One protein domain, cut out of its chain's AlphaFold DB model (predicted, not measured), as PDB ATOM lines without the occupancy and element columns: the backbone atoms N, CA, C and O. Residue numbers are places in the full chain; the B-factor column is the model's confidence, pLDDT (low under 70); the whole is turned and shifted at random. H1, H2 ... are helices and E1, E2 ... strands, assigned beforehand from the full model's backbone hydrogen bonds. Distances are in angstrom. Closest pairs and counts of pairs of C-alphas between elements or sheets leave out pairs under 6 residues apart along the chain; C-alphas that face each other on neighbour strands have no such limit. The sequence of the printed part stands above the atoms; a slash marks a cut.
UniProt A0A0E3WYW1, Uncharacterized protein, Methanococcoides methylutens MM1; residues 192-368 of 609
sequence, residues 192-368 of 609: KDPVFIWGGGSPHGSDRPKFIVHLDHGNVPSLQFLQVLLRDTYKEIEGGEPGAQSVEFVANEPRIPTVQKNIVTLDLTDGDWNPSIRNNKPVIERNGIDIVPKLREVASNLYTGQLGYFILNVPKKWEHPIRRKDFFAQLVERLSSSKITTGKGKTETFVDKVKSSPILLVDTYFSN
ATOM      1  N   LYS A 192     239.459 196.109 222.005       68.00
ATOM      2  CA  LYS A 192     238.147 196.270 222.635       68.00
ATOM      3  C   LYS A 192     238.317 196.434 224.144       68.00
ATOM      4  O   LYS A 192     238.566 195.444 224.840       68.00
ATOM      5  N   ASP A 193     238.132 197.654 224.635       83.94
ATOM      6  CA  ASP A 193     237.945 197.931 226.060       83.94
ATOM      7  C   ASP A 193     236.458 197.815 226.444       83.94
ATOM      8  O   ASP A 193     235.596 197.710 225.572       83.94
ATOM      9  N   PRO A 194     236.092 197.830 227.738       88.25
ATOM     10  CA  PRO A 194     234.688 197.702 228.131       88.25
ATOM     11  C   PRO A 194     233.804 198.893 227.721       88.25
ATOM     12  O   PRO A 194     232.586 198.729 227.635       88.25
ATOM     13  N   VAL A 195     234.407 200.073 227.503       91.00
ATOM     14  CA  VAL A 195     233.724 201.351 227.187       91.00
ATOM     15  C   VAL A 195     234.114 201.931 225.820       91.00
ATOM     16  O   VAL A 195     233.281 202.557 225.158       91.00
ATOM     17  N   PHE A 196     235.353 201.699 225.381       90.62
ATOM     18  CA  PHE A 196     235.938 202.304 224.184       90.62
ATOM     19  C   PHE A 196     236.467 201.260 223.195       90.62
ATOM     20  O   PHE A 196     236.886 200.167 223.576       90.62
ATOM     21  N   ILE A 197     236.490 201.640 221.921       87.06
ATOM     22  CA  ILE A 197     237.174 200.929 220.842       87.06
ATOM     23  C   ILE A 197     238.375 201.771 220.418       87.06
ATOM     24  O   ILE A 197     238.204 202.950 220.098       87.06
ATOM     25  N   TRP A 198     239.567 201.175 220.369       85.56
ATOM     26  CA  TRP A 198     240.796 201.898 220.033       85.56
ATOM     27  C   TRP A 198     241.378 201.487 218.678       85.56
ATOM     28  O   TRP A 198     241.536 200.304 218.378       85.56
ATOM     29  N   GLY A 199     241.764 202.477 217.874       82.12
ATOM     30  CA  GLY A 199     242.592 202.322 216.678       82.12
ATOM     31  C   GLY A 199     244.002 202.854 216.930       82.12
ATOM     32  O   GLY A 199     244.156 203.955 217.453       82.12
ATOM     33  N   GLY A 200     245.027 202.086 216.545       74.38
ATOM     34  CA  GLY A 200     246.435 202.437 216.778       74.38
ATOM     35  C   GLY A 200     247.035 201.929 218.094       74.38
ATOM     36  O   GLY A 200     248.207 202.180 218.364       74.38
ATOM     37  N   GLY A 201     246.261 201.186 218.891       77.94
ATOM     38  CA  GLY A 201     246.638 200.692 220.220       77.94
ATOM     39  C   GLY A 201     245.958 201.461 221.357       77.94
ATOM     40  O   GLY A 201     245.193 202.391 221.120       77.94
ATOM     41  N   SER A 202     246.224 201.063 222.602       77.31
ATOM     42  CA  SER A 202     245.625 201.655 223.808       77.31
ATOM     43  C   SER A 202     246.560 202.643 224.530       77.31
ATOM     44  O   SER A 202     247.789 202.498 224.483       77.31
ATOM     45  N   PRO A 203     246.016 203.623 225.284       81.06
ATOM     46  CA  PRO A 203     246.810 204.571 226.074       81.06
ATOM     47  C   PRO A 203     247.586 203.897 227.214       81.06
ATOM     48  O   PRO A 203     248.572 204.444 227.696       81.06
ATOM     49  N   HIS A 204     247.182 202.690 227.621       76.50
ATOM     50  CA  HIS A 204     247.880 201.873 228.616       76.50
ATOM     51  C   HIS A 204     249.150 201.199 228.055       76.50
ATOM     52  O   HIS A 204     249.912 200.578 228.802       76.50
ATOM     53  N   GLY A 205     249.350 201.241 226.733       69.81
ATOM     54  CA  GLY A 205     250.422 200.556 226.011       69.81
ATOM     55  C   GLY A 205     251.824 201.127 226.220       69.81
ATOM     56  O   GLY A 205     252.793 200.438 225.916       69.81
ATOM     57  N   SER A 206     251.945 202.377 226.676       75.06
ATOM     58  CA  SER A 206     253.182 203.147 226.549       75.06
ATOM     59  C   SER A 206     253.233 204.327 227.523       75.06
ATOM     60  O   SER A 206     252.240 205.005 227.749       75.06
ATOM     61  N   ASP A 207     254.442 204.577 228.008       78.25
ATOM     62  CA  ASP A 207     254.946 205.708 228.798       78.25
ATOM     63  C   ASP A 207     255.161 207.010 227.995       78.25
ATOM     64  O   ASP A 207     255.595 208.023 228.533       78.25
ATOM     65  N   ARG A 208     254.879 207.004 226.688       83.12
ATOM     66  CA  ARG A 208     255.136 208.145 225.794       83.12
ATOM     67  C   ARG A 208     253.893 209.004 225.595       83.12
ATOM     68  O   ARG A 208     252.791 208.448 225.586       83.12
ATOM     69  N   PRO A 209     254.053 210.311 225.315       89.00
ATOM     70  CA  PRO A 209     252.932 211.171 224.975       89.00
ATOM     71  C   PRO A 209     252.061 210.600 223.840       89.00
ATOM     72  O   PRO A 209     252.575 209.984 222.898       89.00
ATOM     73  N   LYS A 210     250.743 210.826 223.907       91.06
ATOM     74  CA  LYS A 210     249.776 210.410 222.873       91.06
ATOM     75  C   LYS A 210     248.932 211.576 222.371       91.06
ATOM     76  O   LYS A 210     248.547 212.455 223.137       91.06
ATOM     77  N   PHE A 211     248.596 211.530 221.089       93.38
ATOM     78  CA  PHE A 211     247.559 212.341 220.463       93.38
ATOM     79  C   PHE A 211     246.327 211.453 220.281       93.38
ATOM     80  O   PHE A 211     246.420 210.411 219.646       93.38
ATOM     81  N   ILE A 212     245.180 211.824 220.826       94.44
ATOM     82  CA  ILE A 212     243.972 211.000 220.839       94.44
ATOM     83  C   ILE A 212     242.882 211.754 220.088       94.44
ATOM     84  O   ILE A 212     242.409 212.787 220.552       94.44
ATOM     85  N   VAL A 213     242.470 211.241 218.931       95.06
ATOM     86  CA  VAL A 213     241.264 211.713 218.242       95.06
ATOM     87  C   VAL A 213     240.076 210.986 218.871       95.06
ATOM     88  O   VAL A 213     239.948 209.777 218.696       95.06
ATOM     89  N   HIS A 214     239.238 211.696 219.626       96.12
ATOM     90  CA  HIS A 214     238.032 211.141 220.250       96.12
ATOM     91  C   HIS A 214     236.801 211.481 219.413       96.12
ATOM     92  O   HIS A 214     236.555 212.649 219.113       96.12
ATOM     93  N   LEU A 215     236.044 210.452 219.028       94.50
ATOM     94  CA  LEU A 215     234.831 210.590 218.232       94.50
ATOM     95  C   LEU A 215     233.609 210.750 219.143       94.50
ATOM     96  O   LEU A 215     233.165 209.798 219.782       94.50
ATOM     97  N   ASP A 216     233.054 211.958 219.177       94.50
ATOM     98  CA  ASP A 216     231.904 212.293 220.011       94.50
ATOM     99  C   ASP A 216     230.577 212.047 219.286       94.50
ATOM    100  O   ASP A 216     230.314 212.612 218.218       94.50
ATOM    101  N   HIS A 217     229.717 211.219 219.872       91.62
ATOM    102  CA  HIS A 217     228.364 210.979 219.361       91.62
ATOM    103  C   HIS A 217     227.327 211.947 219.942       91.62
ATOM    104  O   HIS A 217     226.217 212.005 219.423       91.62
ATOM    105  N   GLY A 218     227.648 212.676 221.016       89.88
ATOM    106  CA  GLY A 218     226.728 213.549 221.754       89.88
ATOM    107  C   GLY A 218     225.674 212.824 222.605       89.88
ATOM    108  O   GLY A 218     224.945 213.475 223.344       89.88
ATOM    109  N   ASN A 219     225.587 211.491 222.523       91.06
ATOM    110  CA  ASN A 219     224.572 210.687 223.220       91.06
ATOM    111  C   ASN A 219     224.943 210.346 224.675       91.06
ATOM    112  O   ASN A 219     224.069 210.022 225.475       91.06
ATOM    113  N   VAL A 220     226.239 210.351 225.000       94.00
ATOM    114  CA  VAL A 220     226.796 209.973 226.310       94.00
ATOM    115  C   VAL A 220     228.030 210.837 226.603       94.00
ATOM    116  O   VAL A 220     228.709 211.237 225.656       94.00
ATOM    117  N   PRO A 221     228.387 211.117 227.873       94.88
ATOM    118  CA  PRO A 221     229.535 211.966 228.212       94.88
ATOM    119  C   PRO A 221     230.880 211.218 228.082       94.88
ATOM    120  O   PRO A 221     231.644 211.086 229.042       94.88
ATOM    121  N   SER A 222     231.187 210.697 226.890       95.88
ATOM    122  CA  SER A 222     232.359 209.848 226.648       95.88
ATOM    123  C   SER A 222     233.689 210.594 226.781       95.88
ATOM    124  O   SER A 222     234.621 210.024 227.352       95.88
ATOM    125  N   LEU A 223     233.773 211.875 226.388       96.75
ATOM    126  CA  LEU A 223     234.977 212.694 226.606       96.75
ATOM    127  C   LEU A 223     235.331 212.798 228.098       96.75
ATOM    128  O   LEU A 223     236.492 212.633 228.473       96.75
ATOM    129  N   GLN A 224     234.333 213.036 228.955       96.38
ATOM    130  CA  GLN A 224     234.545 213.134 230.402       96.38
ATOM    131  C   GLN A 224     235.093 211.811 230.961       96.38
ATOM    132  O   GLN A 224     236.019 211.822 231.771       96.38
ATOM    133  N   PHE A 225     234.589 210.659 230.493       96.69
ATOM    134  CA  PHE A 225     235.120 209.363 230.932       96.69
ATOM    135  C   PHE A 225     236.535 209.113 230.412       96.69
ATOM    136  O   PHE A 225     237.375 208.597 231.146       96.69
ATOM    137  N   LEU A 226     236.812 209.498 229.165       96.50
ATOM    138  CA  LEU A 226     238.135 209.390 228.561       96.50
ATOM    139  C   LEU A 226     239.170 210.176 229.377       96.50
ATOM    140  O   LEU A 226     240.216 209.631 229.715       96.50
ATOM    141  N   GLN A 227     238.870 211.422 229.750       96.88
ATOM    142  CA  GLN A 227     239.751 212.240 230.591       96.88
ATOM    143  C   GLN A 227     240.044 211.568 231.942       96.88
ATOM    144  O   GLN A 227     241.196 211.541 232.372       96.88
ATOM    145  N   VAL A 228     239.039 210.961 232.581       95.69
ATOM    146  CA  VAL A 228     239.212 210.223 233.845       95.69
ATOM    147  C   VAL A 228     240.050 208.954 233.662       95.69
ATOM    148  O   VAL A 228     240.983 208.722 234.429       95.69
ATOM    149  N   LEU A 229     239.786 208.169 232.614       94.50
ATOM    150  CA  LEU A 229     240.552 206.966 232.277       94.50
ATOM    151  C   LEU A 229     242.030 207.293 232.016       94.50
ATOM    152  O   LEU A 229     242.911 206.564 232.475       94.50
ATOM    153  N   LEU A 230     242.312 208.390 231.308       94.75
ATOM    154  CA  LEU A 230     243.673 208.852 231.025       94.75
ATOM    155  C   LEU A 230     244.362 209.415 232.275       94.75
ATOM    156  O   LEU A 230     245.540 209.136 232.488       94.75
ATOM    157  N   ARG A 231     243.629 210.139 233.133       93.75
ATOM    158  CA  ARG A 231     244.121 210.615 234.435       93.75
ATOM    159  C   ARG A 231     244.549 209.447 235.312       93.75
ATOM    160  O   ARG A 231     245.656 209.452 235.837       93.75
ATOM    161  N   ASP A 232     243.694 208.440 235.452       90.06
ATOM    162  CA  ASP A 232     243.986 207.280 236.291       90.06
ATOM    163  C   ASP A 232     245.116 206.432 235.672       90.06
ATOM    164  O   ASP A 232     246.027 206.038 236.394       90.06
ATOM    165  N   THR A 233     245.165 206.293 234.338       88.44
ATOM    166  CA  THR A 233     246.300 205.660 233.628       88.44
ATOM    167  C   THR A 233     247.628 206.381 233.887       88.44
ATOM    168  O   THR A 233     248.650 205.725 234.078       88.44
ATOM    169  N   TYR A 234     247.632 207.718 233.932       89.38
ATOM    170  CA  TYR A 234     248.829 208.502 234.242       89.38
ATOM    171  C   TYR A 234     249.351 208.212 235.660       89.38
ATOM    172  O   TYR A 234     250.536 207.921 235.823       89.38
ATOM    173  N   LYS A 235     248.470 208.217 236.677       86.25
ATOM    174  CA  LYS A 235     248.829 207.938 238.090       86.25
ATOM    175  C   LYS A 235     249.510 206.584 238.278       86.25
ATOM    176  O   LYS A 235     250.295 206.399 239.205       86.25
ATOM    177  N   GLU A 236     249.152 205.627 237.435       80.69
ATOM    178  CA  GLU A 236     249.619 204.246 237.505       80.69
ATOM    179  C   GLU A 236     250.955 204.057 236.769       80.69
ATOM    180  O   GLU A 236     251.759 203.233 237.189       80.69
ATOM    181  N   ILE A 237     251.221 204.833 235.708       80.81
ATOM    182  CA  ILE A 237     252.478 204.766 234.943       80.81
ATOM    183  C   ILE A 237     253.570 205.670 235.539       80.81
ATOM    184  O   ILE A 237     254.685 205.204 235.755       80.81
ATOM    185  N   GLU A 238     253.267 206.947 235.793       83.31
ATOM    186  CA  GLU A 238     254.244 207.964 236.234       83.31
ATOM    187  C   GLU A 238     254.220 208.196 237.754       83.31
ATOM    188  O   GLU A 238     255.220 208.599 238.346       83.31
ATOM    189  N   GLY A 239     253.071 207.959 238.396       77.06
ATOM    190  CA  GLY A 239     252.807 208.429 239.755       77.06
ATOM    191  C   GLY A 239     252.373 209.902 239.803       77.06
ATOM    192  O   GLY A 239     252.839 210.751 239.044       77.06
ATOM    193  N   GLY A 240     251.469 210.221 240.733       82.25
ATOM    194  CA  GLY A 240     250.917 211.572 240.890       82.25
ATOM    195  C   GLY A 240     249.854 211.946 239.848       82.25
ATOM    196  O   GLY A 240     249.515 211.167 238.962       82.25
ATOM    197  N   GLU A 241     249.283 213.141 239.988       88.12
ATOM    198  CA  GLU A 241     248.217 213.642 239.110       88.12
ATOM    199  C   GLU A 241     248.800 214.362 237.878       88.12
ATOM    200  O   GLU A 241     249.701 215.192 238.043       88.12
ATOM    201  N   PRO A 242     248.273 214.133 236.659       93.56
ATOM    202  CA  PRO A 242     248.546 215.010 235.529       93.56
ATOM    203  C   PRO A 242     247.787 216.335 235.689       93.56
ATOM    204  O   PRO A 242     246.702 216.382 236.277       93.56
ATOM    205  N   GLY A 243     248.312 217.413 235.109       95.88
ATOM    206  CA  GLY A 243     247.536 218.643 234.945       95.88
ATOM    207  C   GLY A 243     246.419 218.468 233.910       95.88
ATOM    208  O   GLY A 243     246.488 217.598 233.043       95.88
ATOM    209  N   ALA A 244     245.383 219.303 233.975       95.31
ATOM    210  CA  ALA A 244     244.311 219.352 232.982       95.31
ATOM    211  C   ALA A 244     244.265 220.753 232.367       95.31
ATOM    212  O   ALA A 244     244.235 221.746 233.096       95.31
ATOM    213  N   GLN A 245     244.309 220.840 231.037       96.00
ATOM    214  CA  GLN A 245     244.393 222.109 230.311       96.00
ATOM    215  C   GLN A 245     243.528 222.065 229.048       96.00
ATOM    216  O   GLN A 245     243.406 221.023 228.405       96.00
ATOM    217  N   SER A 246     242.959 223.205 228.665       94.25
ATOM    218  CA  SER A 246     242.217 223.355 227.411       94.25
ATOM    219  C   SER A 246     243.036 224.160 226.405       94.25
ATOM    220  O   SER A 246     243.825 225.021 226.790       94.25
ATOM    221  N   VAL A 247     242.855 223.894 225.112       93.75
ATOM    222  CA  VAL A 247     243.446 224.716 224.048       93.75
ATOM    223  C   VAL A 247     242.639 226.000 223.892       93.75
ATOM    224  O   VAL A 247     241.458 225.970 223.551       93.75
ATOM    225  N   GLU A 248     243.293 227.134 224.123       90.12
ATOM    226  CA  GLU A 248     242.709 228.461 223.926       90.12
ATOM    227  C   GLU A 248     242.907 228.940 222.483       90.12
ATOM    228  O   GLU A 248     243.856 228.544 221.804       90.12
ATOM    229  N   PHE A 249     242.048 229.849 222.021       86.38
ATOM    230  CA  PHE A 249     242.196 230.512 220.725       86.38
ATOM    231  C   PHE A 249     242.459 231.998 220.924       86.38
ATOM    232  O   PHE A 249     241.660 232.693 221.550       86.38
ATOM    233  N   VAL A 250     243.550 232.504 220.350       84.62
ATOM    234  CA  VAL A 250     243.871 233.937 220.353       84.62
ATOM    235  C   VAL A 250     244.094 234.376 218.916       84.62
ATOM    236  O   VAL A 250     244.877 233.764 218.202       84.62
ATOM    237  N   ALA A 251     243.359 235.403 218.480       83.00
ATOM    238  CA  ALA A 251     243.307 235.833 217.077       83.00
ATOM    239  C   ALA A 251     242.993 234.683 216.085       83.00
ATOM    240  O   ALA A 251     243.520 234.643 214.981       83.00
ATOM    241  N   ASN A 252     242.110 233.754 216.485       79.62
ATOM    242  CA  ASN A 252     241.749 232.514 215.774       79.62
ATOM    243  C   ASN A 252     242.856 231.440 215.666       79.62
ATOM    244  O   ASN A 252     242.582 230.357 215.151       79.62
ATOM    245  N   GLU A 253     244.055 231.662 216.208       83.06
ATOM    246  CA  GLU A 253     245.108 230.642 216.257       83.06
ATOM    247  C   GLU A 253     245.047 229.818 217.561       83.06
ATOM    248  O   GLU A 253     244.883 230.398 218.642       83.06
ATOM    249  N   PRO A 254     245.189 228.477 217.500       87.75
ATOM    250  CA  PRO A 254     245.181 227.626 218.686       87.75
ATOM    251  C   PRO A 254     246.491 227.757 219.477       87.75
ATOM    252  O   PRO A 254     247.559 227.315 219.041       87.75
ATOM    253  N   ARG A 255     246.400 228.299 220.693       89.31
ATOM    254  CA  ARG A 255     247.468 228.275 221.696       89.31
ATOM    255  C   ARG A 255     247.447 226.932 222.407       89.31
ATOM    256  O   ARG A 255     246.696 226.731 223.356       89.31
ATOM    257  N   ILE A 256     248.260 226.004 221.912       88.94
ATOM    258  CA  ILE A 256     248.346 224.643 222.444       88.94
ATOM    259  C   ILE A 256     249.329 224.605 223.629       88.94
ATOM    260  O   ILE A 256     250.510 224.904 223.430       88.94
ATOM    261  N   PRO A 257     248.877 224.241 224.844       91.00
ATOM    262  CA  PRO A 257     249.753 224.078 226.003       91.00
ATOM    263  C   PRO A 257     250.688 222.860 225.905       91.00
ATOM    264  O   PRO A 257     250.549 221.997 225.034       91.00
ATOM    265  N   THR A 258     251.635 222.760 226.840       90.50
ATOM    266  CA  THR A 258     252.586 221.641 226.919       90.50
ATOM    267  C   THR A 258     251.879 220.323 227.238       90.50
ATOM    268  O   THR A 258     251.352 220.149 228.332       90.50
ATOM    269  N   VAL A 259     251.935 219.356 226.319       91.88
ATOM    270  CA  VAL A 259     251.284 218.041 226.482       91.88
ATOM    271  C   VAL A 259     251.939 217.177 227.567       91.88
ATOM    272  O   VAL A 259     251.249 216.433 228.253       91.88
ATOM    273  N   GLN A 260     253.259 217.273 227.757       90.56
ATOM    274  CA  GLN A 260     253.979 216.502 228.780       90.56
ATOM    275  C   GLN A 260     253.432 216.813 230.184       90.56
ATOM    276  O   GLN A 260     253.288 217.982 230.541       90.56
ATOM    277  N   LYS A 261     253.148 215.767 230.972       92.38
ATOM    278  CA  LYS A 261     252.496 215.809 232.298       92.38
ATOM    279  C   LYS A 261     251.074 216.386 232.331       92.38
ATOM    280  O   LYS A 261     250.548 216.618 233.418       92.38
ATOM    281  N   ASN A 262     250.442 216.615 231.180       95.31
ATOM    282  CA  ASN A 262     249.100 217.187 231.095       95.31
ATOM    283  C   ASN A 262     248.154 216.324 230.252       95.31
ATOM    284  O   ASN A 262     248.560 215.612 229.333       95.31
ATOM    285  N   ILE A 263     246.863 216.454 230.540       97.25
ATOM    286  CA  ILE A 263     245.763 216.123 229.640       97.25
ATOM    287  C   ILE A 263     245.315 217.445 229.013       97.25
ATOM    288  O   ILE A 263     244.597 218.235 229.627       97.25
ATOM    289  N   VAL A 264     245.794 217.704 227.800       97.62
ATOM    290  CA  VAL A 264     245.440 218.872 226.990       97.62
ATOM    291  C   VAL A 264     244.234 218.511 226.130       97.62
ATOM    292  O   VAL A 264     244.305 217.553 225.371       97.62
ATOM    293  N   THR A 265     243.136 219.258 226.214       97.88
ATOM    294  CA  THR A 265     241.927 219.013 225.408       97.88
ATOM    295  C   THR A 265     241.664 220.172 224.449       97.88
ATOM    296  O   THR A 265     241.536 221.322 224.866       97.88
ATOM    297  N   LEU A 266     241.549 219.868 223.158       96.81
ATOM    298  CA  LEU A 266     240.937 220.741 222.164       96.81
ATOM    299  C   LEU A 266     239.572 220.165 221.803       96.81
ATOM    300  O   LEU A 266     239.495 219.110 221.172       96.81
ATOM    301  N   ASP A 267     238.512 220.865 222.202       95.50
ATOM    302  CA  ASP A 267     237.149 220.472 221.872       95.50
ATOM    303  C   ASP A 267     236.639 221.201 220.624       95.50
ATOM    304  O   ASP A 267     236.679 222.432 220.553       95.50
ATOM    305  N   LEU A 268     236.202 220.428 219.627       95.12
ATOM    306  CA  LEU A 268     235.611 220.918 218.381       95.12
ATOM    307  C   LEU A 268     234.119 220.563 218.251       95.12
ATOM    308  O   LEU A 268     233.548 220.692 217.165       95.12
ATOM    309  N   THR A 269     233.492 220.061 219.319       91.62
ATOM    310  CA  THR A 269     232.055 219.753 219.324       91.62
ATOM    311  C   THR A 269     231.187 221.001 219.403       91.62
ATOM    312  O   THR A 269     230.158 221.055 218.722       91.62
ATOM    313  N   ASP A 270     231.676 222.022 220.105       82.50
ATOM    314  CA  ASP A 270     231.085 223.353 220.186       82.50
ATOM    315  C   ASP A 270     231.785 224.363 219.251       82.50
ATOM    316  O   ASP A 270     233.015 224.431 219.154       82.50
ATOM    317  N   GLY A 271     230.980 225.204 218.591       81.06
ATOM    318  CA  GLY A 271     231.425 226.310 217.732       81.06
ATOM    319  C   GLY A 271     231.421 226.030 216.221       81.06
ATOM    320  O   GLY A 271     231.163 224.918 215.762       81.06
ATOM    321  N   ASP A 272     231.716 227.073 215.438       85.94
ATOM    322  CA  ASP A 272     231.566 227.118 213.969       85.94
ATOM    323  C   ASP A 272     232.697 226.410 213.196       85.94
ATOM    324  O   ASP A 272     233.348 226.970 212.306       85.94
ATOM    325  N   TRP A 273     232.955 225.155 213.558       92.88
ATOM    326  CA  TRP A 273     233.966 224.304 212.941       92.88
ATOM    327  C   TRP A 273     233.457 223.650 211.653       92.88
ATOM    328  O   TRP A 273     232.457 222.930 211.637       92.88
ATOM    329  N   ASN A 274     234.191 223.862 210.562       91.69
ATOM    330  CA  ASN A 274     233.829 223.436 209.216       91.69
ATOM    331  C   ASN A 274     234.761 222.315 208.715       91.69
ATOM    332  O   ASN A 274     235.860 222.595 208.227       91.69
ATOM    333  N   PRO A 275     234.345 221.035 208.796       93.38
ATOM    334  CA  PRO A 275     235.102 219.912 208.252       93.38
ATOM    335  C   PRO A 275     234.909 219.799 206.733       93.38
ATOM    336  O   PRO A 275     233.780 219.753 206.225       93.38
ATOM    337  N   SER A 276     236.008 219.666 205.990       92.19
ATOM    338  CA  SER A 276     235.981 219.400 204.547       92.19
ATOM    339  C   SER A 276     237.146 218.512 204.097       92.19
ATOM    340  O   SER A 276     238.105 218.301 204.834       92.19
ATOM    341  N   ILE A 277     237.054 217.968 202.881       89.62
ATOM    342  CA  ILE A 277     238.170 217.286 202.217       89.62
ATOM    343  C   ILE A 277     238.559 218.133 201.006       89.62
ATOM    344  O   ILE A 277     237.743 218.344 200.112       89.62
ATOM    345  N   ARG A 278     239.803 218.620 200.969       87.75
ATOM    346  CA  ARG A 278     240.365 219.392 199.849       87.75
ATOM    347  C   ARG A 278     241.581 218.654 199.305       87.75
ATOM    348  O   ARG A 278     242.507 218.364 200.056       87.75
ATOM    349  N   ASN A 279     241.591 218.341 198.009       85.00
ATOM    350  CA  ASN A 279     242.688 217.616 197.348       85.00
ATOM    351  C   ASN A 279     243.083 216.310 198.080       85.00
ATOM    352  O   ASN A 279     244.265 216.074 198.343       85.00
ATOM    353  N   ASN A 280     242.083 215.498 198.454       82.19
ATOM    354  CA  ASN A 280     242.215 214.273 199.264       82.19
ATOM    355  C   ASN A 280     242.962 214.469 200.598       82.19
ATOM    356  O   ASN A 280     243.675 213.581 201.061       82.19
ATOM    357  N   LYS A 281     242.834 215.650 201.213       88.06
ATOM    358  CA  LYS A 281     243.329 215.936 202.562       88.06
ATOM    359  C   LYS A 281     242.181 216.463 203.421       88.06
ATOM    360  O   LYS A 281     241.409 217.288 202.929       88.06
ATOM    361  N   PRO A 282     242.071 216.027 204.683       90.94
ATOM    362  CA  PRO A 282     241.111 216.582 205.619       90.94
ATOM    363  C   PRO A 282     241.567 217.981 206.035       90.94
ATOM    364  O   PRO A 282     242.762 218.229 206.213       90.94
ATOM    365  N   VAL A 283     240.594 218.868 206.178       93.50
ATOM    366  CA  VAL A 283     240.744 220.275 206.550       93.50
ATOM    367  C   VAL A 283     239.685 220.558 207.611       93.50
ATOM    368  O   VAL A 283     238.535 220.126 207.458       93.50
ATOM    369  N   ILE A 284     240.061 221.249 208.685       94.44
ATOM    370  CA  ILE A 284     239.156 221.616 209.780       94.44
ATOM    371  C   ILE A 284     239.293 223.118 209.986       94.44
ATOM    372  O   ILE A 284     240.301 223.575 210.519       94.44
ATOM    373  N   GLU A 285     238.297 223.882 209.542       93.25
ATOM    374  CA  GLU A 285     238.394 225.343 209.515       93.25
ATOM    375  C   GLU A 285     237.502 226.029 210.541       93.25
ATOM    376  O   GLU A 285     236.351 225.640 210.742       93.25
ATOM    377  N   ARG A 286     238.005 227.125 211.110       89.44
ATOM    378  CA  ARG A 286     237.211 228.139 211.812       89.44
ATOM    379  C   ARG A 286     237.675 229.508 211.341       89.44
ATOM    380  O   ARG A 286     238.875 229.755 211.263       89.44
ATOM    381  N   ASN A 287     236.735 230.380 210.979       87.06
ATOM    382  CA  ASN A 287     237.027 231.725 210.461       87.06
ATOM    383  C   ASN A 287     238.046 231.739 209.294       87.06
ATOM    384  O   ASN A 287     238.863 232.648 209.182       87.06
ATOM    385  N   GLY A 288     238.008 230.711 208.433       85.81
ATOM    386  CA  GLY A 288     238.906 230.556 207.279       85.81
ATOM    387  C   GLY A 288     240.308 230.005 207.585       85.81
ATOM    388  O   GLY A 288     241.099 229.852 206.659       85.81
ATOM    389  N   ILE A 289     240.624 229.683 208.846       89.00
ATOM    390  CA  ILE A 289     241.921 229.120 209.254       89.00
ATOM    391  C   ILE A 289     241.792 227.606 209.455       89.00
ATOM    392  O   ILE A 289     241.010 227.163 210.296       89.00
ATOM    393  N   ASP A 290     242.579 226.819 208.713       92.56
ATOM    394  CA  ASP A 290     242.714 225.366 208.901       92.56
ATOM    395  C   ASP A 290     243.666 225.047 210.062       92.56
ATOM    396  O   ASP A 290     244.840 225.421 210.039       92.56
ATOM    397  N   ILE A 291     243.183 224.308 211.063       92.94
ATOM    398  CA  ILE A 291     243.990 223.916 212.230       92.94
ATOM    399  C   ILE A 291     244.798 222.626 212.015       92.94
ATOM    400  O   ILE A 291     245.743 222.369 212.765       92.94
ATOM    401  N   VAL A 292     244.486 221.814 210.995       93.12
ATOM    402  CA  VAL A 292     245.143 220.510 210.757       93.12
ATOM    403  C   VAL A 292     246.679 220.610 210.629       93.12
ATOM    404  O   VAL A 292     247.363 219.739 211.178       93.12
ATOM    405  N   PRO A 293     247.278 221.644 209.996       91.56
ATOM    406  CA  PRO A 293     248.728 221.838 209.986       91.56
ATOM    407  C   PRO A 293     249.336 221.977 211.387       91.56
ATOM    408  O   PRO A 293     250.375 221.372 211.652       91.56
ATOM    409  N   LYS A 294     248.675 222.705 212.299       91.25
ATOM    410  CA  LYS A 294     249.162 222.917 213.672       91.25
ATOM    411  C   LYS A 294     248.987 221.675 214.543       91.25
ATOM    412  O   LYS A 294     249.883 221.330 215.309       91.25
ATOM    413  N   LEU A 295     247.890 220.937 214.365       92.81
ATOM    414  CA  LEU A 295     247.695 219.634 215.015       92.81
ATOM    415  C   LEU A 295     248.761 218.616 214.586       92.81
ATOM    416  O   LEU A 295     249.262 217.855 215.413       92.81
ATOM    417  N   ARG A 296     249.155 218.633 213.306       91.00
ATOM    418  CA  ARG A 296     250.238 217.793 212.777       91.00
ATOM    419  C   ARG A 296     251.602 218.160 213.368       91.00
ATOM    420  O   ARG A 296     252.373 217.257 213.673       91.00
ATOM    421  N   GLU A 297     251.892 219.451 213.545       88.81
ATOM    422  CA  GLU A 297     253.103 219.923 214.233       88.81
ATOM    423  C   GLU A 297     253.168 219.363 215.662       88.81
ATOM    424  O   GLU A 297     254.157 218.728 216.032       88.81
ATOM    425  N   VAL A 298     252.078 219.488 216.430       89.44
ATOM    426  CA  VAL A 298     251.991 218.921 217.786       89.44
ATOM    427  C   VAL A 298     252.195 217.413 217.762       89.44
ATOM    428  O   VAL A 298     253.082 216.931 218.458       89.44
ATOM    429  N   ALA A 299     251.468 216.670 216.923       88.81
ATOM    430  CA  ALA A 299     251.625 215.219 216.822       88.81
ATOM    431  C   ALA A 299     253.065 214.794 216.465       88.81
ATOM    432  O   ALA A 299     253.559 213.802 217.001       88.81
ATOM    433  N   SER A 300     253.769 215.567 215.627       85.06
ATOM    434  CA  SER A 300     255.176 215.310 215.287       85.06
ATOM    435  C   SER A 300     256.165 215.559 216.433       85.06
ATOM    436  O   SER A 300     257.252 214.989 216.421       85.06
ATOM    437  N   ASN A 301     255.774 216.321 217.458       84.25
ATOM    438  CA  ASN A 301     256.587 216.579 218.649       84.25
ATOM    439  C   ASN A 301     256.349 215.560 219.786       84.25
ATOM    440  O   ASN A 301     257.055 215.598 220.788       84.25
ATOM    441  N   LEU A 302     255.389 214.633 219.649       83.81
ATOM    442  CA  LEU A 302     255.031 213.645 220.686       83.81
ATOM    443  C   LEU A 302     255.820 212.324 220.610       83.81
ATOM    444  O   LEU A 302     255.601 211.425 221.420       83.81
ATOM    445  N   TYR A 303     256.749 212.182 219.659       72.88
ATOM    446  CA  TYR A 303     257.605 210.990 219.559       72.88
ATOM    447  C   TYR A 303     258.625 210.867 220.708       72.88
ATOM    448  O   TYR A 303     259.160 209.778 220.932       72.88
ATOM    449  N   THR A 304     258.883 211.957 221.439       74.12
ATOM    450  CA  THR A 304     259.793 212.027 222.591       74.12
ATOM    451  C   THR A 304     259.156 212.802 223.751       74.12
ATOM    452  O   THR A 304     258.241 213.602 223.559       74.12
ATOM    453  N   GLY A 305     259.650 212.573 224.972       80.25
ATOM    454  CA  GLY A 305     259.175 213.240 226.188       80.25
ATOM    455  C   GLY A 305     258.469 212.314 227.177       80.25
ATOM    456  O   GLY A 305     258.314 211.122 226.922       80.25
ATOM    457  N   GLN A 306     258.075 212.892 228.313       87.06
ATOM    458  CA  GLN A 306     257.346 212.222 229.400       87.06
ATOM    459  C   GLN A 306     255.863 212.051 229.059       87.06
ATOM    460  O   GLN A 306     255.346 212.796 228.220       87.06
ATOM    461  N   LEU A 307     255.180 211.111 229.719       89.94
ATOM    462  CA  LEU A 307     253.775 210.809 229.454       89.94
ATOM    463  C   LEU A 307     252.889 212.066 229.489       89.94
ATOM    464  O   LEU A 307     253.116 213.022 230.234       89.94
ATOM    465  N   GLY A 308     251.864 212.063 228.648       93.19
ATOM    466  CA  GLY A 308     250.954 213.181 228.454       93.19
ATOM    467  C   GLY A 308     249.964 212.873 227.341       93.19
ATOM    468  O   GLY A 308     250.220 212.018 226.490       93.19
ATOM    469  N   TYR A 309     248.828 213.555 227.332       95.56
ATOM    470  CA  TYR A 309     247.733 213.248 226.418       95.56
ATOM    471  C   TYR A 309     247.203 214.530 225.783       95.56
ATOM    472  O   TYR A 309     246.775 215.439 226.486       95.56
ATOM    473  N   PHE A 310     247.212 214.606 224.454       96.44
ATOM    474  CA  PHE A 310     246.487 215.629 223.706       96.44
ATOM    475  C   PHE A 310     245.207 215.007 223.150       96.44
ATOM    476  O   PHE A 310     245.287 214.139 222.287       96.44
ATOM    477  N   ILE A 311     244.040 215.427 223.626       97.75
ATOM    478  CA  ILE A 311     242.736 214.972 223.141       97.75
ATOM    479  C   ILE A 311     242.204 215.990 222.131       97.75
ATOM    480  O   ILE A 311     242.014 217.159 222.457       97.75
ATOM    481  N   LEU A 312     241.927 215.528 220.916       97.31
ATOM    482  CA  LEU A 312     241.152 216.239 219.910       97.31
ATOM    483  C   LEU A 312     239.727 215.670 219.928       97.31
ATOM    484  O   LEU A 312     239.499 214.593 219.370       97.31
ATOM    485  N   ASN A 313     238.787 216.356 220.582       97.50
ATOM    486  CA  ASN A 313     237.383 215.942 220.583       97.50
ATOM    487  C   ASN A 313     236.703 216.404 219.286       97.50
ATOM    488  O   ASN A 313     236.740 217.594 218.969       97.50
ATOM    489  N   VAL A 314     236.108 215.484 218.521       96.00
ATOM    490  CA  VAL A 314     235.488 215.784 217.218       96.00
ATOM    491  C   VAL A 314     234.102 215.147 217.080       96.00
ATOM    492  O   VAL A 314     233.946 213.959 217.361       96.00
ATOM    493  N   PRO A 315     233.084 215.868 216.571       94.44
ATOM    494  CA  PRO A 315     231.772 215.285 216.305       94.44
ATOM    495  C   PRO A 315     231.821 214.136 215.294       94.44
ATOM    496  O   PRO A 315     232.158 214.347 214.127       94.44
ATOM    497  N   LYS A 316     231.348 212.944 215.674       90.88
ATOM    498  CA  LYS A 316     231.221 211.773 214.787       90.88
ATOM    499  C   LYS A 316     230.439 212.098 213.505       90.88
ATOM    500  O   LYS A 316     230.813 211.632 212.432       90.88
ATOM    501  N   LYS A 317     229.438 212.993 213.590       89.88
ATOM    502  CA  LYS A 317     228.632 213.525 212.461       89.88
ATOM    503  C   LYS A 317     229.443 214.205 211.340       89.88
ATOM    504  O   LYS A 317     228.894 214.535 210.287       89.88
ATOM    505  N   TRP A 318     230.731 214.479 211.553       90.94
ATOM    506  CA  TRP A 318     231.618 214.995 210.510       90.94
ATOM    507  C   TRP A 318     231.945 213.944 209.448       90.94
ATOM    508  O   TRP A 318     232.073 214.299 208.276       90.94
ATOM    509  N   GLU A 319     231.995 212.664 209.802       85.81
ATOM    510  CA  GLU A 319     232.099 211.577 208.830       85.81
ATOM    511  C   GLU A 319     230.763 211.408 208.101       85.81
ATOM    512  O   GLU A 319     229.715 211.217 208.712       85.81
ATOM    513  N   HIS A 320     230.784 211.541 206.772       83.38
ATOM    514  CA  HIS A 320     229.574 211.515 205.952       83.38
ATOM    515  C   HIS A 320     229.795 210.602 204.739       83.38
ATOM    516  O   HIS A 320     230.621 210.959 203.895       83.38
ATOM    517  N   PRO A 321     229.008 209.520 204.547       77.50
ATOM    518  CA  PRO A 321     229.271 208.481 203.540       77.50
ATOM    519  C   PRO A 321     229.535 208.985 202.114       77.50
ATOM    520  O   PRO A 321     230.361 208.422 201.404       77.50
ATOM    521  N   ILE A 322     228.841 210.055 201.704       76.25
ATOM    522  CA  ILE A 322     229.001 210.698 200.389       76.25
ATOM    523  C   ILE A 322     230.027 211.851 200.410       76.25
ATOM    524  O   ILE A 322     231.013 211.815 199.685       76.25
ATOM    525  N   ARG A 323     229.799 212.902 201.217       75.81
ATOM    526  CA  ARG A 323     230.562 214.168 201.148       75.81
ATOM    527  C   ARG A 323     231.939 214.137 201.819       75.81
ATOM    528  O   ARG A 323     232.800 214.932 201.457       75.81
ATOM    529  N   ARG A 324     232.125 213.294 202.839       80.44
ATOM    530  CA  ARG A 324     233.328 213.226 203.689       80.44
ATOM    531  C   ARG A 324     233.553 211.782 204.130       80.44
ATOM    532  O   ARG A 324     233.525 211.468 205.321       80.44
ATOM    533  N   LYS A 325     233.669 210.896 203.141       80.00
ATOM    534  CA  LYS A 325     233.904 209.473 203.375       80.00
ATOM    535  C   LYS A 325     235.304 209.272 203.957       80.00
ATOM    536  O   LYS A 325     236.243 209.930 203.510       80.00
ATOM    537  N   ASP A 326     235.432 208.366 204.924       80.69
ATOM    538  CA  ASP A 326     236.703 207.960 205.531       80.69
ATOM    539  C   ASP A 326     237.492 209.171 206.110       80.69
ATOM    540  O   ASP A 326     238.724 209.210 206.080       80.69
ATOM    541  N   PHE A 327     236.780 210.201 206.599       88.69
ATOM    542  CA  PHE A 327     237.359 211.489 207.018       88.69
ATOM    543  C   PHE A 327     238.302 211.341 208.215       88.69
ATOM    544  O   PHE A 327     239.406 211.887 208.196       88.69
ATOM    545  N   PHE A 328     237.910 210.572 209.237       88.69
ATOM    546  CA  PHE A 328     238.762 210.361 210.412       88.69
ATOM    547  C   PHE A 328     239.983 209.490 210.088       88.69
ATOM    548  O   PHE A 328     241.060 209.734 210.628       88.69
ATOM    549  N   ALA A 329     239.860 208.545 209.147       81.44
ATOM    550  CA  ALA A 329     240.991 207.755 208.655       81.44
ATOM    551  C   ALA A 329     242.030 208.651 207.970       81.44
ATOM    552  O   ALA A 329     243.210 208.622 208.323       81.44
ATOM    553  N   GLN A 330     241.570 209.516 207.063       86.00
ATOM    554  CA  GLN A 330     242.411 210.517 206.410       86.00
ATOM    555  C   GLN A 330     243.008 211.513 207.415       86.00
ATOM    556  O   GLN A 330     244.129 211.975 207.210       86.00
ATOM    557  N   LEU A 331     242.305 211.853 208.505       89.19
ATOM    558  CA  LEU A 331     242.821 212.743 209.553       89.19
ATOM    559  C   LEU A 331     243.966 212.089 210.331       89.19
ATOM    560  O   LEU A 331     245.031 212.690 210.451       89.19
ATOM    561  N   VAL A 332     243.793 210.845 210.781       86.94
ATOM    562  CA  VAL A 332     244.847 210.069 211.456       86.94
ATOM    563  C   VAL A 332     246.056 209.854 210.534       86.94
ATOM    564  O   VAL A 332     247.198 210.066 210.951       86.94
ATOM    565  N   GLU A 333     245.836 209.531 209.255       83.62
ATOM    566  CA  GLU A 333     246.901 209.480 208.242       83.62
ATOM    567  C   GLU A 333     247.632 210.829 208.133       83.62
ATOM    568  O   GLU A 333     248.861 210.906 208.220       83.62
ATOM    569  N   ARG A 334     246.877 211.925 207.999       86.69
ATOM    570  CA  ARG A 334     247.429 213.264 207.787       86.69
ATOM    571  C   ARG A 334     248.255 213.754 208.976       86.69
ATOM    572  O   ARG A 334     249.298 214.376 208.753       86.69
ATOM    573  N   LEU A 335     247.808 213.468 210.198       88.06
ATOM    574  CA  LEU A 335     248.515 213.783 211.440       88.06
ATOM    575  C   LEU A 335     249.779 212.920 211.593       88.06
ATOM    576  O   LEU A 335     250.849 213.453 211.883       88.06
ATOM    577  N   SER A 336     249.699 211.614 211.309       79.44
ATOM    578  CA  SER A 336     250.823 210.672 211.481       79.44
ATOM    579  C   SER A 336     251.954 210.841 210.467       79.44
ATOM    580  O   SER A 336     252.991 210.193 210.587       79.44
ATOM    581  N   SER A 337     251.770 211.698 209.455       67.50
ATOM    582  CA  SER A 337     252.717 211.931 208.351       67.50
ATOM    583  C   SER A 337     253.081 210.686 207.528       67.50
ATOM    584  O   SER A 337     253.927 210.768 206.635       67.50
ATOM    585  N   SER A 338     252.419 209.558 207.777       56.00
ATOM    586  CA  SER A 338     252.592 208.315 207.037       56.00
ATOM    587  C   SER A 338     251.748 208.376 205.771       56.00
ATOM    588  O   SER A 338     250.544 208.560 205.861       56.00
ATOM    589  N   LYS A 339     252.345 208.207 204.587       43.03
ATOM    590  CA  LYS A 339     251.555 207.933 203.375       43.03
ATOM    591  C   LYS A 339     251.093 206.479 203.428       43.03
ATOM    592  O   LYS A 339     251.943 205.587 203.423       43.03
ATOM    593  N   ILE A 340     249.786 206.228 203.413       40.59
ATOM    594  CA  ILE A 340     249.239 204.881 203.226       40.59
ATOM    595  C   ILE A 340     249.440 204.498 201.760       40.59
ATOM    596  O   ILE A 340     248.586 204.700 200.896       40.59
ATOM    597  N   THR A 341     250.590 203.902 201.453       35.28
ATOM    598  CA  THR A 341     250.729 203.136 200.220       35.28
ATOM    599  C   THR A 341     249.896 201.866 200.345       35.28
ATOM    600  O   THR A 341     250.306 200.892 200.973       35.28
ATOM    601  N   THR A 342     248.739 201.840 199.680       37.66
ATOM    602  CA  THR A 342     247.973 200.618 199.371       37.66
ATOM    603  C   THR A 342     248.711 199.769 198.322       37.66
ATOM    604  O   THR A 342     248.196 199.428 197.257       37.66
ATOM    605  N   GLY A 343     249.976 199.455 198.607       35.50
ATOM    606  CA  GLY A 343     250.856 198.680 197.748       35.50
ATOM    607  C   GLY A 343     250.466 197.206 197.753       35.50
ATOM    608  O   GLY A 343     250.320 196.594 198.808       35.50
ATOM    609  N   LYS A 344     250.347 196.609 196.563       37.91
ATOM    610  CA  LYS A 344     250.094 195.170 196.367       37.91
ATOM    611  C   LYS A 344     251.340 194.311 196.676       37.91
ATOM    612  O   LYS A 344     251.767 193.523 195.840       37.91
ATOM    613  N   GLY A 345     251.951 194.477 197.849       36.16
ATOM    614  CA  GLY A 345     253.188 193.788 198.222       36.16
ATOM    615  C   GLY A 345     253.312 193.554 199.727       36.16
ATOM    616  O   GLY A 345     253.417 194.508 200.483       36.16
ATOM    617  N   LYS A 346     253.321 192.271 200.119       40.09
ATOM    618  CA  LYS A 346     253.736 191.723 201.429       40.09
ATOM    619  C   LYS A 346     253.355 192.544 202.677       40.09
ATOM    620  O   LYS A 346     254.212 193.127 203.325       40.09
ATOM    621  N   THR A 347     252.070 192.481 203.032       40.53
ATOM    622  CA  THR A 347     251.567 192.360 204.423       40.53
ATOM    623  C   THR A 347     252.325 193.105 205.539       40.53
ATOM    624  O   THR A 347     252.687 192.501 206.545       40.53
ATOM    625  N   GLU A 348     252.473 194.421 205.413       37.78
ATOM    626  CA  GLU A 348     252.353 195.317 206.569       37.78
ATOM    627  C   GLU A 348     250.976 195.967 206.478       37.78
ATOM    628  O   GLU A 348     250.653 196.629 205.486       37.78
ATOM    629  N   THR A 349     250.134 195.749 207.480       45.53
ATOM    630  CA  THR A 349     248.806 196.362 207.521       45.53
ATOM    631  C   THR A 349     248.896 197.813 208.009       45.53
ATOM    632  O   THR A 349     249.869 198.203 208.651       45.53
ATOM    633  N   PHE A 350     247.886 198.641 207.708       42.38
ATOM    634  CA  PHE A 350     247.775 200.023 208.223       42.38
ATOM    635  C   PHE A 350     248.036 200.077 209.742       42.38
ATOM    636  O   PHE A 350     248.863 200.846 210.225       42.38
ATOM    637  N   VAL A 351     247.394 199.140 210.436       41.84
ATOM    638  CA  VAL A 351     247.579 198.718 211.827       41.84
ATOM    639  C   VAL A 351     249.050 198.654 212.281       41.84
ATOM    640  O   VAL A 351     249.407 199.265 213.288       41.84
ATOM    641  N   ASP A 352     249.935 197.980 211.541       38.84
ATOM    642  CA  ASP A 352     251.327 197.755 211.967       38.84
ATOM    643  C   ASP A 352     252.161 199.045 211.954       38.84
ATOM    644  O   ASP A 352     253.076 199.209 212.762       38.84
ATOM    645  N   LYS A 353     251.799 200.006 211.094       43.59
ATOM    646  CA  LYS A 353     252.420 201.340 211.062       43.59
ATOM    647  C   LYS A 353     251.867 202.258 212.147       43.59
ATOM    648  O   LYS A 353     252.651 202.936 212.815       43.59
ATOM    649  N   VAL A 354     250.551 202.244 212.388       44.59
ATOM    650  CA  VAL A 354     249.933 203.096 213.421       44.59
ATOM    651  C   VAL A 354     250.345 202.674 214.838       44.59
ATOM    652  O   VAL A 354     250.562 203.553 215.661       44.59
ATOM    653  N   LYS A 355     250.610 201.386 215.109       45.16
ATOM    654  CA  LYS A 355     251.135 200.891 216.408       45.16
ATOM    655  C   LYS A 355     252.419 201.564 216.911       45.16
ATOM    656  O   LYS A 355     252.735 201.466 218.095       45.16
ATOM    657  N   SER A 356     253.172 202.222 216.028       48.91
ATOM    658  CA  SER A 356     254.383 202.988 216.370       48.91
ATOM    659  C   SER A 356     254.175 204.511 216.392       48.91
ATOM    660  O   SER A 356     255.076 205.259 216.775       48.91
ATOM    661  N   SER A 357     252.993 204.983 215.993       63.50
ATOM    662  CA  SER A 357     252.612 206.394 215.997       63.50
ATOM    663  C   SER A 357     252.148 206.827 217.395       63.50
ATOM    664  O   SER A 357     251.519 206.041 218.104       63.50
ATOM    665  N   PRO A 358     252.387 208.083 217.818       78.62
ATOM    666  CA  PRO A 358     251.760 208.619 219.024       78.62
ATOM    667  C   PRO A 358     250.248 208.856 218.854       78.62
ATOM    668  O   PRO A 358     249.596 209.206 219.834       78.62
ATOM    669  N   ILE A 359     249.686 208.705 217.646       87.88
ATOM    670  CA  ILE A 359     248.281 209.008 217.358       87.88
ATOM    671  C   ILE A 359     247.393 207.776 217.537       87.88
ATOM    672  O   ILE A 359     247.570 206.766 216.858       87.88
ATOM    673  N   LEU A 360     246.393 207.920 218.399       88.25
ATOM    674  CA  LEU A 360     245.316 206.971 218.644       88.25
ATOM    675  C   LEU A 360     243.991 207.550 218.130       88.25
ATOM    676  O   LEU A 360     243.755 208.759 218.197       88.25
ATOM    677  N   LEU A 361     243.105 206.676 217.667       89.81
ATOM    678  CA  LEU A 361     241.695 206.980 217.427       89.81
ATOM    679  C   LEU A 361     240.862 206.259 218.485       89.81
ATOM    680  O   LEU A 361     241.106 205.080 218.740       89.81
ATOM    681  N   VAL A 362     239.876 206.933 219.069       91.44
ATOM    682  CA  VAL A 362     238.982 206.334 220.060       91.44
ATOM    683  C   VAL A 362     237.521 206.652 219.756       91.44
ATOM    684  O   VAL A 362     237.162 207.789 219.452       91.44
ATOM    685  N   ASP A 363     236.691 205.618 219.827       91.31
ATOM    686  CA  ASP A 363     235.241 205.657 219.618       91.31
ATOM    687  C   ASP A 363     234.556 204.929 220.795       91.31
ATOM    688  O   ASP A 363     235.201 204.138 221.492       91.31
ATOM    689  N   THR A 364     233.270 205.173 221.054       89.50
ATOM    690  CA  THR A 364     232.513 204.492 222.122       89.50
ATOM    691  C   THR A 364     231.452 203.552 221.555       89.50
ATOM    692  O   THR A 364     230.834 203.826 220.532       89.50
ATOM    693  N   TYR A 365     231.211 202.432 222.243       83.81
ATOM    694  CA  TYR A 365     230.118 201.513 221.898       83.81
ATOM    695  C   TYR A 365     228.731 202.058 222.260       83.81
ATOM    696  O   TYR A 365     227.723 201.517 221.812       83.81
ATOM    697  N   PHE A 366     228.662 203.060 223.140       88.31
ATOM    698  CA  PHE A 366     227.437 203.380 223.860       88.31
ATOM    699  C   PHE A 366     226.658 204.517 223.203       88.31
ATOM    700  O   PHE A 366     227.059 205.677 223.236       88.31
ATOM    701  N   SER A 367     225.483 204.173 222.677       86.81
ATOM    702  CA  SER A 367     224.422 205.121 222.323       86.81
ATOM    703  C   SER A 367     223.423 205.353 223.466       86.81
ATOM    704  O   SER A 367     222.702 206.345 223.442       86.81
ATOM    705  N   ASN A 368     223.372 204.461 224.465       90.50
ATOM    706  CA  ASN A 368     222.462 204.539 225.610       90.50
ATOM    707  C   ASN A 368     223.189 205.001 226.882       90.50
ATOM    708  O   ASN A 368     224.129 204.357 227.355       90.50
TER     709      ASN A 368
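AT A GLANCE: This is residues 192 to 368 of the 609 residues of an uncharacterized protein of Methanococcoides methylutens MM1 (UniProt A0A0E3WYW1). A strongly twisted six-stranded sheet curls round helix H1 on one face, while H2 and H3 pack on the other face, with the hairpin E7 and E8 packed on H3. A second small hairpin, E4 and E5, extends from the sheet's E3 edge, and residues 343 to 348 stick out as a loop. The printed part has 177 residues, with named elements in the order E1 E2 H1 E3 E4 E5 E6 E7 E8 H2 E9 H3 H4 E10, four helices and ten strands of mixed class. The large sheet, order E1 E10 E2 E9 E6 E3, is mixed. The whole is compact, with a radius of gyration of the C-alphas of 15.9 A and spans of 46 by 45 by 37 A.

IN THESE COORDINATES: E1 is residues 196 to 199, beginning at C-alpha 196 (235.938, 202.304, 224.184). E2, residues 210 to 216, is 18.2 A long, and H1, residues 222 to 237, is 22.3 A long. E3 is residues 243 to 246, E4 248 to 250, E5 253 to 255, and E6, residues 262 to 267, is 15.4 A long. E7 is residues 274 to 278, E8 281 to 286 at 16.5 A, and H2 292 to 301 at 14.4 A. E9, residues 309 to 315, is 19.0 A long; H3, residues 327 to 336, is 14.2 A long; H4 is residues 350 to 354. E10, residues 359 to 364, is 17.1 A long and ends at C-alpha 364 (232.513, 204.492, 222.122).

HOW THE PARTS SIT: Edge strand E1 is antiparallel to E10 (N 197 and O 363, 2.8 A). The other neighbours in the six-stranded sheet are parallel, with backbone atoms within hydrogen-bond range: E10 and E2 with N 360 and O 211 at 2.8 A, E2 and E9 with N 212 and O 310 at 2.7 A, E9 and E6 with N 264 and O 309 at 2.8 A, and E6 and E3 with N 263 and O 243 at 2.8 A. E2, H1, E3 and E9, H3 H4, E10 are split strand-helix-strand units, parallel strands with others between them, each with a right-handed crossover. In three layers, helices on both faces of the sheet, H1 lies on the opposite face from H2 and H3. H2 is over E2 and E9 at a height of 10.0 A; H3 is over E10 and E2 at 9.5 A. H2 and H3 touch at Arg 296 and Leu 335, C-alphas 4.6 A apart, at a steep tilt of 43 degrees, the same way. The closest C-alphas of E8 and H3, Pro 282 and Leu 331, are 5.8 A apart. The hairpins are E4 and E5 (N 255 and O 248, 2.8 A) and E7 and E8 (N 274 and O 285, 2.8 A). H4 is only just not on the sheet, with 4 pairs of C-alphas within 10 A. In H1, H2, H3 and H4 every O i to N i+4 pair is within hydrogen-bond range.

THE WHOLE: The C-alphas of Ala 251 and Lys 346, the two farthest apart, are 48.0 A apart. The printed part has no cut. The links E9 to H3 and H3 to H4 are long, with 11 and 13 residues. Mean pLDDT of the printed part is 83.2; the model's confidence is under 70 at residues 192, 205 and 337 to 357.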